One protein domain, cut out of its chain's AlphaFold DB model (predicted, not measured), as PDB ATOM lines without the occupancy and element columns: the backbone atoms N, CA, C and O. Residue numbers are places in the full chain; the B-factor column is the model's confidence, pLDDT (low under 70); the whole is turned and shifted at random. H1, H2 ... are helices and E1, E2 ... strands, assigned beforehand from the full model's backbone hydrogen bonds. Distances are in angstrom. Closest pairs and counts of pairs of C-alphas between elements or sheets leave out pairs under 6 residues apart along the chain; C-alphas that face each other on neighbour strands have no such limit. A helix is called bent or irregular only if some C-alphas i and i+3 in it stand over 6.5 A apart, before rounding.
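Overview. This is residues 220 to 260 and 289 to 320 of the 383 residues of the protein "DUF1758 domain-containing protein" of Trachymyrmex zeteki (UniProt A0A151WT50). A long two-stranded hairpin, E1 and E2, runs through the middle, and the short strand E3 is added beside the last residues of E2 to make a small sheet. Helix H1 packs over E2 toward the turn of the hairpin, while helix H2 follows E3 and only grazes the sheet near the last residue of E2; residues 289 to 299 loop by the open end of the hairpin, opposite its turn. The printed part has 73 residues with two named helices and three named strands, in the order E1, E2, H1, E3, H2; the sheet order is E1, E2, E3, and it is mixed. The class is mixed, helices and strands, with 34 residues in named elements, under half of those printed. The whole is compact, with a radius of gyration of the C-alphas of 12.4 A, and rounded, spanning 32 by 26 by 24 A.

Arrangement. The first strand, E1, residues 220 to 227, and the second, E2, residues 233 to 240, are antiparallel neighbours at 153 degrees between their directions and form a hairpin. Their C-alphas 221 and 239, which face each other, are 4.6 A apart. N 224 and O 236 are within hydrogen-bond range at 2.9 A, and so are N 238 and O 222 at 2.8 A. E2 bends by 56 degrees at residue 237, and just after that bend it is the parallel neighbour of E3, residues 307 to 309. The directions of E2 and E3 stand at 51 degrees. N 239 and O 307 are within hydrogen-bond range at 2.8 A, as are N 309 and O 239 at 2.8 A. E1 and E3 are the edge strands and E2 is the inner one. Residues 248 to 249 pair with residues 307 to 308 of E3, antiparallel. Helix H1, residues 251 to 257, is on the sheet at a height over the sheet of 9.1 A. It lies only just over E2, with 3 of its 7 C-alphas falling on that strand, and runs along the strands, at 19 degrees to E2 on the local plane. The closest C-alphas of E2 and H1 are those of His 234 and Leu 257, 7.8 A apart. Helix H2, residues 311 to 318, only grazes the sheet; its closest C-alpha pair with E2 is Leu 240 and Phe 314, 6.2 A apart. H1 and H2 are apart. In H1 every O i to N i+4 pair is within hydrogen-bond range; in H2 2 of 4 are.

Along the chain. E1 begins at C-alpha 220 at (15.260, -42.971, 28.412) and is 22.0 A long from first to last C-alpha. E2 is 20.0 A long and begins at C-alpha 233 at (6.886, -30.560, 44.925). H1 is 9.9 A long, from Lys 251 to Leu 257. E3, from Ile 307 to Ile 309, is 6.3 A long. H2 is 10.9 A long and ends at C-alpha 318 at (21.907, -42.390, 36.827); it is irregular, with C-alphas 312 and 315 7.2 A apart.

Size, cuts and confidence. Residues 261 to 288 are not printed, and C-alphas 260 and 289 across the cut are 37.3 A apart, the two farthest apart in the printed part. Of the links that are printed whole, E1 to E2 and E3 to H2 are tight and E2 to H1 is short; H1 to E3 is the link across the cut. Residues 289 to 306, 18 residues, hold no named element, and their C-alphas lie 6 to 20 A from the mean of the C-alphas. The mean pLDDT of the printed part is 79.6, and this predicted model is under 70 at residues 299 to 303, residue 313 and residues 315 to 320.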
ATOM      1  N   SER A 220      15.382 -42.883  26.957       79.00
ATOM      2  CA  SER A 220      15.260 -42.971  28.412       79.00
ATOM      3  C   SER A 220      14.408 -41.818  28.936       79.00
ATOM      4  O   SER A 220      14.691 -40.654  28.667       79.00
ATOM      5  N   THR A 221      13.367 -42.133  29.696       85.25
ATOM      6  CA  THR A 221      12.427 -41.157  30.263       85.25
ATOM      7  C   THR A 221      12.146 -41.487  31.726       85.25
ATOM      8  O   THR A 221      12.239 -42.645  32.142       85.25
ATOM      9  N   ALA A 222      11.861 -40.460  32.522       85.62
ATOM     10  CA  ALA A 222      11.567 -40.583  33.945       85.62
ATOM     11  C   ALA A 222      10.535 -39.534  34.377       85.62
ATOM     12  O   ALA A 222      10.575 -38.397  33.914       85.62
ATOM     13  N   VAL A 223       9.650 -39.889  35.305       85.00
ATOM     14  CA  VAL A 223       8.901 -38.912  36.099       85.00
ATOM     15  C   VAL A 223       9.788 -38.510  37.272       85.00
ATOM     16  O   VAL A 223      10.200 -39.359  38.063       85.00
ATOM     17  N   ILE A 224      10.106 -37.221  37.368       84.94
ATOM     18  CA  ILE A 224      10.961 -36.662  38.418       84.94
ATOM     19  C   ILE A 224      10.181 -35.655  39.262       84.94
ATOM     20  O   ILE A 224       9.216 -35.056  38.795       84.94
ATOM     21  N   ASN A 225      10.615 -35.474  40.507       86.12
ATOM     22  CA  ASN A 225      10.054 -34.497  41.436       86.12
ATOM     23  C   ASN A 225      11.014 -33.315  41.568       86.12
ATOM     24  O   ASN A 225      12.193 -33.511  41.863       86.12
ATOM     25  N   ILE A 226      10.498 -32.105  41.373       86.62
ATOM     26  CA  ILE A 226      11.245 -30.850  41.470       86.62
ATOM     27  C   ILE A 226      10.616 -29.988  42.556       86.62
ATOM     28  O   ILE A 226       9.394 -29.911  42.661       86.62
ATOM     29  N   TYR A 227      11.453 -29.344  43.362       83.50
ATOM     30  CA  TYR A 227      11.020 -28.377  44.362       83.50
ATOM     31  C   TYR A 227      11.032 -26.972  43.754       83.50
ATOM     32  O   TYR A 227      12.006 -26.596  43.100       83.50
ATOM     33  N   ASP A 228       9.963 -26.205  43.963       84.25
ATOM     34  CA  ASP A 228       9.978 -24.762  43.707       84.25
ATOM     35  C   ASP A 228      10.615 -23.979  44.871       84.25
ATOM     36  O   ASP A 228      11.006 -24.546  45.895       84.25
ATOM     37  N   SER A 229      10.703 -22.654  44.729       82.62
ATOM     38  CA  SER A 229      11.269 -21.747  45.740       82.62
ATOM     39  C   SER A 229      10.542 -21.751  47.094       82.62
ATOM     40  O   SER A 229      11.079 -21.232  48.069       82.62
ATOM     41  N   ASN A 230       9.355 -22.359  47.185       86.88
ATOM     42  CA  ASN A 230       8.571 -22.517  48.412       86.88
ATOM     43  C   ASN A 230       8.646 -23.957  48.959       86.88
ATOM     44  O   ASN A 230       7.829 -24.342  49.795       86.88
ATOM     45  N   ASN A 231       9.595 -24.768  48.472       86.50
ATOM     46  CA  ASN A 231       9.723 -26.204  48.744       86.50
ATOM     47  C   ASN A 231       8.482 -27.039  48.370       86.50
ATOM     48  O   ASN A 231       8.311 -28.158  48.862       86.50
ATOM     49  N   LYS A 232       7.613 -26.548  47.476       89.00
ATOM     50  CA  LYS A 232       6.493 -27.346  46.968       89.00
ATOM     51  C   LYS A 232       6.986 -28.282  45.868       89.00
ATOM     52  O   LYS A 232       7.712 -27.866  44.969       89.00
ATOM     53  N   ILE A 233       6.556 -29.542  45.927       88.88
ATOM     54  CA  ILE A 233       6.886 -30.560  44.925       88.88
ATOM     55  C   ILE A 233       6.006 -30.391  43.681       88.88
ATOM     56  O   ILE A 233       4.778 -30.340  43.771       88.88
ATOM     57  N   HIS A 234       6.651 -30.397  42.519       86.06
ATOM     58  CA  HIS A 234       6.051 -30.522  41.197       86.06
ATOM     59  C   HIS A 234       6.610 -31.786  40.542       86.06
ATOM     60  O   HIS A 234       7.820 -31.901  40.347       86.06
ATOM     61  N   SER A 235       5.745 -32.743  40.211       88.62
ATOM     62  CA  SER A 235       6.136 -33.890  39.387       88.62
ATOM     63  C   SER A 235       6.089 -33.496  37.913       88.62
ATOM     64  O   SER A 235       5.111 -32.894  37.471       88.62
ATOM     65  N   CYS A 236       7.128 -33.840  37.155       86.50
ATOM     66  CA  CYS A 236       7.223 -33.547  35.726       86.50
ATOM     67  C   CYS A 236       7.896 -34.687  34.954       86.50
ATOM     68  O   CYS A 236       8.688 -35.456  35.512       86.50
ATOM     69  N   ARG A 237       7.617 -34.789  33.652       88.38
ATOM     70  CA  ARG A 237       8.249 -35.789  32.776       88.38
ATOM     71  C   ARG A 237       9.582 -35.272  32.231       88.38
ATOM     72  O   ARG A 237       9.622 -34.241  31.568       88.38
ATOM     73  N   ALA A 238      10.659 -36.021  32.442       86.50
ATOM     74  CA  ALA A 238      11.993 -35.722  31.930       86.50
ATOM     75  C   ALA A 238      12.446 -36.732  30.865       86.50
ATOM     76  O   ALA A 238      12.274 -37.945  31.009       86.50
ATOM     77  N   LEU A 239      13.080 -36.219  29.812       86.75
ATOM     78  CA  LEU A 239      13.817 -36.968  28.802       86.75
ATOM     79  C   LEU A 239      15.301 -36.999  29.185       86.75
ATOM     80  O   LEU A 239      15.932 -35.955  29.302       86.75
ATOM     81  N   LEU A 240      15.860 -38.190  29.373       83.00
ATOM     82  CA  LEU A 240      17.259 -38.410  29.734       83.00
ATOM     83  C   LEU A 240      18.052 -38.711  28.455       83.00
ATOM     84  O   LEU A 240      18.033 -39.841  27.965       83.00
ATOM     85  N   ASP A 241      18.755 -37.716  27.913       80.88
ATOM     86  CA  ASP A 241      19.445 -37.826  26.626       80.88
ATOM     87  C   ASP A 241      20.967 -37.628  26.731       80.88
ATOM     88  O   ASP A 241      21.496 -36.518  26.787       80.88
ATOM     89  N   SER A 242      21.697 -38.744  26.669       75.06
ATOM     90  CA  SER A 242      23.167 -38.764  26.610       75.06
ATOM     91  C   SER A 242      23.770 -38.346  25.251       75.06
ATOM     92  O   SER A 242      24.997 -38.315  25.112       75.06
ATOM     93  N   GLY A 243      22.941 -38.051  24.245       73.75
ATOM     94  CA  GLY A 243      23.333 -37.378  23.004       73.75
ATOM     95  C   GLY A 243      23.307 -35.850  23.118       73.75
ATOM     96  O   GLY A 243      24.132 -35.174  22.503       73.75
ATOM     97  N   SER A 244      22.424 -35.299  23.955       76.12
ATOM     98  CA  SER A 244      22.284 -33.856  24.136       76.12
ATOM     99  C   SER A 244      23.432 -33.242  24.943       76.12
ATOM    100  O   SER A 244      23.836 -33.718  26.010       76.12
ATOM    101  N   GLN A 245      23.971 -32.141  24.419       73.06
ATOM    102  CA  GLN A 245      25.039 -31.370  25.067       73.06
ATOM    103  C   GLN A 245      24.504 -30.405  26.132       73.06
ATOM    104  O   GLN A 245      25.229 -30.054  27.055       73.06
ATOM    105  N   MET A 246      23.240 -30.006  25.997       78.88
ATOM    106  CA  MET A 246      22.567 -28.991  26.803       78.88
ATOM    107  C   MET A 246      21.354 -29.590  27.513       78.88
ATOM    108  O   MET A 246      20.884 -30.671  27.152       78.88
ATOM    109  N   ASN A 247      20.836 -28.864  28.497       84.75
ATOM    110  CA  ASN A 247      19.584 -29.176  29.175       84.75
ATOM    111  C   ASN A 247      18.534 -28.145  28.759       84.75
ATOM    112  O   ASN A 247      18.867 -26.975  28.571       84.75
ATOM    113  N   PHE A 248      17.279 -28.564  28.654       88.06
ATOM    114  CA  PHE A 248      16.165 -27.687  28.303       88.06
ATOM    115  C   PHE A 248      15.010 -27.899  29.273       88.06
ATOM    116  O   PHE A 248      14.812 -29.000  29.780       88.06
ATOM    117  N   ILE A 249      14.237 -26.846  29.506       88.19
ATOM    118  CA  ILE A 249      13.019 -26.860  30.313       88.19
ATOM    119  C   ILE A 249      11.926 -26.121  29.540       88.19
ATOM    120  O   ILE A 249      12.201 -25.125  28.868       88.19
ATOM    121  N   THR A 250      10.692 -26.617  29.582       88.25
ATOM    122  CA  THR A 250       9.565 -25.962  28.918       88.25
ATOM    123  C   THR A 250       9.189 -24.669  29.633       88.25
ATOM    124  O   THR A 250       9.211 -24.578  30.864       88.25
ATOM    125  N   LYS A 251       8.763 -23.664  28.859       86.56
ATOM    126  CA  LYS A 251       8.270 -22.386  29.395       86.56
ATOM    127  C   LYS A 251       7.111 -22.581  30.383       86.56
ATOM    128  O   LYS A 251       7.015 -21.863  31.371       86.56
ATOM    129  N   GLU A 252       6.257 -23.577  30.146       88.25
ATOM    130  CA  GLU A 252       5.168 -23.934  31.060       88.25
ATOM    131  C   GLU A 252       5.689 -24.339  32.449       88.25
ATOM    132  O   GLU A 252       5.200 -23.834  33.461       88.25
ATOM    133  N   LEU A 253       6.711 -25.201  32.511       86.12
ATOM    134  CA  LEU A 253       7.278 -25.640  33.782       86.12
ATOM    135  C   LEU A 253       8.073 -24.517  34.469       86.12
ATOM    136  O   LEU A 253       7.962 -24.370  35.683       86.12
ATOM    137  N   VAL A 254       8.784 -23.672  33.712       88.06
ATOM    138  CA  VAL A 254       9.411 -22.436  34.228       88.06
ATOM    139  C   VAL A 254       8.378 -21.544  34.925       88.06
ATOM    140  O   VAL A 254       8.580 -21.156  36.076       88.06
ATOM    141  N   ASN A 255       7.237 -21.292  34.273       89.88
ATOM    142  CA  ASN A 255       6.145 -20.491  34.832       89.88
ATOM    143  C   ASN A 255       5.541 -21.142  36.093       89.88
ATOM    144  O   ASN A 255       5.272 -20.453  37.076       89.88
ATOM    145  N   ARG A 256       5.346 -22.470  36.091       89.06
ATOM    146  CA  ARG A 256       4.818 -23.238  37.239       89.06
ATOM    147  C   ARG A 256       5.752 -23.229  38.450       89.06
ATOM    148  O   ARG A 256       5.270 -23.124  39.575       89.06
ATOM    149  N   LEU A 257       7.061 -23.322  38.214       87.56
ATOM    150  CA  LEU A 257       8.109 -23.278  39.239       87.56
ATOM    151  C   LEU A 257       8.476 -21.846  39.672       87.56
ATOM    152  O   LEU A 257       9.185 -21.686  40.664       87.56
ATOM    153  N   LYS A 258       7.996 -20.819  38.952       88.25
ATOM    154  CA  LYS A 258       8.314 -19.394  39.164       88.25
ATOM    155  C   LYS A 258       9.824 -19.114  39.162       88.25
ATOM    156  O   LYS A 258      10.326 -18.390  40.021       88.25
ATOM    157  N   LEU A 259      10.551 -19.723  38.226       86.44
ATOM    158  CA  LEU A 259      11.996 -19.521  38.098       86.44
ATOM    159  C   LEU A 259      12.302 -18.158  37.470       86.44
ATOM    160  O   LEU A 259      11.608 -17.725  36.552       86.44
ATOM    161  N   GLU A 260      13.372 -17.510  37.930       88.12
ATOM    162  CA  GLU A 260      13.919 -16.337  37.249       88.12
ATOM    163  C   GLU A 260      14.593 -16.745  35.936       88.12
ATOM    164  O   GLU A 260      15.398 -17.677  35.887       88.12
ATOM    165  N   ILE A 289      10.412 -54.852  38.184       72.94
ATOM    166  CA  ILE A 289      11.036 -53.543  37.965       72.94
ATOM    167  C   ILE A 289       9.951 -52.468  37.946       72.94
ATOM    168  O   ILE A 289       9.107 -52.428  37.049       72.94
ATOM    169  N   LYS A 290      10.007 -51.553  38.918       75.06
ATOM    170  CA  LYS A 290       9.233 -50.310  38.883       75.06
ATOM    171  C   LYS A 290       9.839 -49.387  37.822       75.06
ATOM    172  O   LYS A 290      11.008 -49.022  37.917       75.06
ATOM    173  N   LEU A 291       9.048 -49.018  36.818       77.44
ATOM    174  CA  LEU A 291       9.473 -48.085  35.774       77.44
ATOM    175  C   LEU A 291       9.629 -46.664  36.335       77.44
ATOM    176  O   LEU A 291       8.802 -46.216  37.130       77.44
ATOM    177  N   ALA A 292      10.669 -45.958  35.885       82.12
ATOM    178  CA  ALA A 292      10.880 -44.543  36.198       82.12
ATOM    179  C   ALA A 292       9.866 -43.637  35.474       82.12
ATOM    180  O   ALA A 292       9.448 -42.626  36.024       82.12
ATOM    181  N   ASP A 293       9.438 -44.023  34.271       83.31
ATOM    182  CA  ASP A 293       8.290 -43.453  33.566       83.31
ATOM    183  C   ASP A 293       7.333 -44.588  33.156       83.31
ATOM    184  O   ASP A 293       7.671 -45.378  32.270       83.31
ATOM    185  N   PRO A 294       6.143 -44.706  33.774       81.31
ATOM    186  CA  PRO A 294       5.119 -45.665  33.351       81.31
ATOM    187  C   PRO A 294       4.620 -45.443  31.913       81.31
ATOM    188  O   PRO A 294       4.146 -46.390  31.291       81.31
ATOM    189  N   ASN A 295       4.757 -44.223  31.386       81.44
ATOM    190  CA  ASN A 295       4.287 -43.792  30.069       81.44
ATOM    191  C   ASN A 295       5.433 -43.666  29.042       81.44
ATOM    192  O   ASN A 295       5.266 -43.016  28.008       81.44
ATOM    193  N   PHE A 296       6.592 -44.294  29.291       80.25
ATOM    194  CA  PHE A 296       7.785 -44.244  28.423       80.25
ATOM    195  C   PHE A 296       7.502 -44.594  26.950       80.25
ATOM    196  O   PHE A 296       8.203 -44.152  26.042       80.25
ATOM    197  N   ASN A 297       6.468 -45.403  26.717       72.00
ATOM    198  CA  ASN A 297       6.047 -45.924  25.422       72.00
ATOM    199  C   ASN A 297       5.103 -44.978  24.644       72.00
ATOM    200  O   ASN A 297       4.767 -45.258  23.487       72.00
ATOM    201  N   VAL A 298       4.651 -43.889  25.277       76.19
ATOM    202  CA  VAL A 298       3.791 -42.868  24.671       76.19
ATOM    203  C   VAL A 298       4.660 -41.803  23.977       76.19
ATOM    204  O   VAL A 298       5.612 -41.301  24.589       76.19
ATOM    205  N   PRO A 299       4.358 -41.431  22.716       67.25
ATOM    206  CA  PRO A 299       5.097 -40.409  21.984       67.25
ATOM    207  C   PRO A 299       5.159 -39.072  22.712       67.25
ATOM    208  O   PRO A 299       4.201 -38.650  23.365       67.25
ATOM    209  N   VAL A 300       6.265 -38.359  22.503       62.44
ATOM    210  CA  VAL A 300       6.443 -36.992  22.996       62.44
ATOM    211  C   VAL A 300       5.353 -36.070  22.439       62.44
ATOM    212  O   VAL A 300       4.860 -35.235  23.178       62.44
ATOM    213  N   SER A 301       4.859 -36.281  21.215       58.06
ATOM    214  CA  SER A 301       3.714 -35.528  20.666       58.06
ATOM    215  C   SER A 301       2.400 -35.620  21.465       58.06
ATOM    216  O   SER A 301       1.539 -34.766  21.279       58.06
ATOM    217  N   ILE A 302       2.236 -36.619  22.345       59.28
ATOM    218  CA  ILE A 302       1.046 -36.805  23.201       59.28
ATOM    219  C   ILE A 302       1.371 -36.481  24.668       59.28
ATOM    220  O   ILE A 302       0.581 -35.835  25.352       59.28
ATOM    221  N   HIS A 303       2.551 -36.883  25.148       65.25
ATOM    222  CA  HIS A 303       3.061 -36.535  26.476       65.25
ATOM    223  C   HIS A 303       4.456 -35.926  26.355       65.25
ATOM    224  O   HIS A 303       5.466 -36.632  26.447       65.25
ATOM    225  N   GLN A 304       4.519 -34.611  26.129       70.88
ATOM    226  CA  GLN A 304       5.798 -33.918  25.987       70.88
ATOM    227  C   GLN A 304       6.599 -33.997  27.296       70.88
ATOM    228  O   GLN A 304       6.021 -33.837  28.372       70.88
ATOM    229  N   PRO A 305       7.915 -34.270  27.240       79.38
ATOM    230  CA  PRO A 305       8.772 -34.127  28.396       79.38
ATOM    231  C   PRO A 305       8.932 -32.630  28.655       79.38
ATOM    232  O   PRO A 305       9.311 -31.864  27.771       79.38
ATOM    233  N   GLU A 306       8.638 -32.215  29.878       84.62
ATOM    234  CA  GLU A 306       8.778 -30.830  30.319       84.62
ATOM    235  C   GLU A 306      10.252 -30.442  30.502       84.62
ATOM    236  O   GLU A 306      10.579 -29.259  30.573       84.62
ATOM    237  N   ILE A 307      11.149 -31.434  30.572       88.31
ATOM    238  CA  ILE A 307      12.597 -31.255  30.694       88.31
ATOM    239  C   ILE A 307      13.336 -32.212  29.757       88.31
ATOM    240  O   ILE A 307      13.033 -33.403  29.703       88.31
ATOM    241  N   LEU A 308      14.374 -31.709  29.090       86.31
ATOM    242  CA  LEU A 308      15.442 -32.506  28.495       86.31
ATOM    243  C   LEU A 308      16.691 -32.391  29.375       86.31
ATOM    244  O   LEU A 308      17.179 -31.294  29.643       86.31
ATOM    245  N   ILE A 309      17.207 -33.532  29.812       81.88
ATOM    246  CA  ILE A 309      18.395 -33.664  30.650       81.88
ATOM    247  C   ILE A 309      19.529 -34.185  29.774       81.88
ATOM    248  O   ILE A 309      19.545 -35.358  29.393       81.88
ATOM    249  N   GLY A 310      20.469 -33.299  29.462       75.38
ATOM    250  CA  GLY A 310      21.651 -33.600  28.671       75.38
ATOM    251  C   GLY A 310      22.778 -34.239  29.482       75.38
ATOM    252  O   GLY A 310      22.683 -34.503  30.687       75.38
ATOM    253  N   THR A 311      23.904 -34.454  28.802       71.00
ATOM    254  CA  THR A 311      25.097 -35.133  29.343       71.00
ATOM    255  C   THR A 311      25.686 -34.537  30.629       71.00
ATOM    256  O   THR A 311      26.374 -35.258  31.350       71.00
ATOM    257  N   GLU A 312      25.400 -33.273  30.955       73.94
ATOM    258  CA  GLU A 312      25.860 -32.592  32.176       73.94
ATOM    259  C   GLU A 312      25.274 -33.181  33.476       73.94
ATOM    260  O   GLU A 312      25.975 -33.295  34.491       73.94
ATOM    261  N   PHE A 313      23.991 -33.556  33.452       68.62
ATOM    262  CA  PHE A 313      23.270 -34.083  34.616       68.62
ATOM    263  C   PHE A 313      22.876 -35.555  34.465       68.62
ATOM    264  O   PHE A 313      22.736 -36.236  35.480       68.62
ATOM    265  N   PHE A 314      22.785 -36.075  33.233       72.56
ATOM    266  CA  PHE A 314      22.432 -37.468  32.937       72.56
ATOM    267  C   PHE A 314      23.192 -38.473  33.821       72.56
ATOM    268  O   PHE A 314      22.586 -39.288  34.514       72.56
ATOM    269  N   TRP A 315      24.527 -38.386  33.866       64.38
ATOM    270  CA  TRP A 315      25.346 -39.327  34.644       64.38
ATOM    271  C   TRP A 315      25.257 -39.107  36.157       64.38
ATOM    272  O   TRP A 315      25.350 -40.073  36.907       64.38
ATOM    273  N   LYS A 316      25.025 -37.870  36.615       66.44
ATOM    274  CA  LYS A 316      24.826 -37.571  38.044       66.44
ATOM    275  C   LYS A 316      23.537 -38.215  38.564       66.44
ATOM    276  O   LYS A 316      23.529 -38.737  39.670       66.44
ATOM    277  N   LEU A 317      22.479 -38.213  37.749       67.69
ATOM    278  CA  LEU A 317      21.183 -38.814  38.079       67.69
ATOM    279  C   LEU A 317      21.207 -40.346  38.016       67.69
ATOM    280  O   LEU A 317      20.655 -40.995  38.897       67.69
ATOM    281  N   ILE A 318      21.859 -40.929  37.005       69.06
ATOM    282  CA  ILE A 318      21.907 -42.390  36.827       69.06
ATOM    283  C   ILE A 318      22.884 -43.076  37.799       69.06
ATOM    284  O   ILE A 318      22.625 -44.201  38.218       69.06
ATOM    285  N   CYS A 319      23.987 -42.422  38.182       58.88
ATOM    286  CA  CYS A 319      25.006 -43.011  39.065       58.88
ATOM    287  C   CYS A 319      24.821 -42.678  40.559       58.88
ATOM    288  O   CYS A 319      25.652 -43.084  41.376       58.88
ATOM    289  N   ALA A 320      23.776 -41.933  40.938       52.09
ATOM    290  CA  ALA A 320      23.509 -41.587  42.332       52.09
ATOM    291  C   ALA A 320      23.308 -42.859  43.184       52.09
ATOM    292  O   ALA A 320      22.350 -43.601  42.989       52.09
TER     293      ALA A 320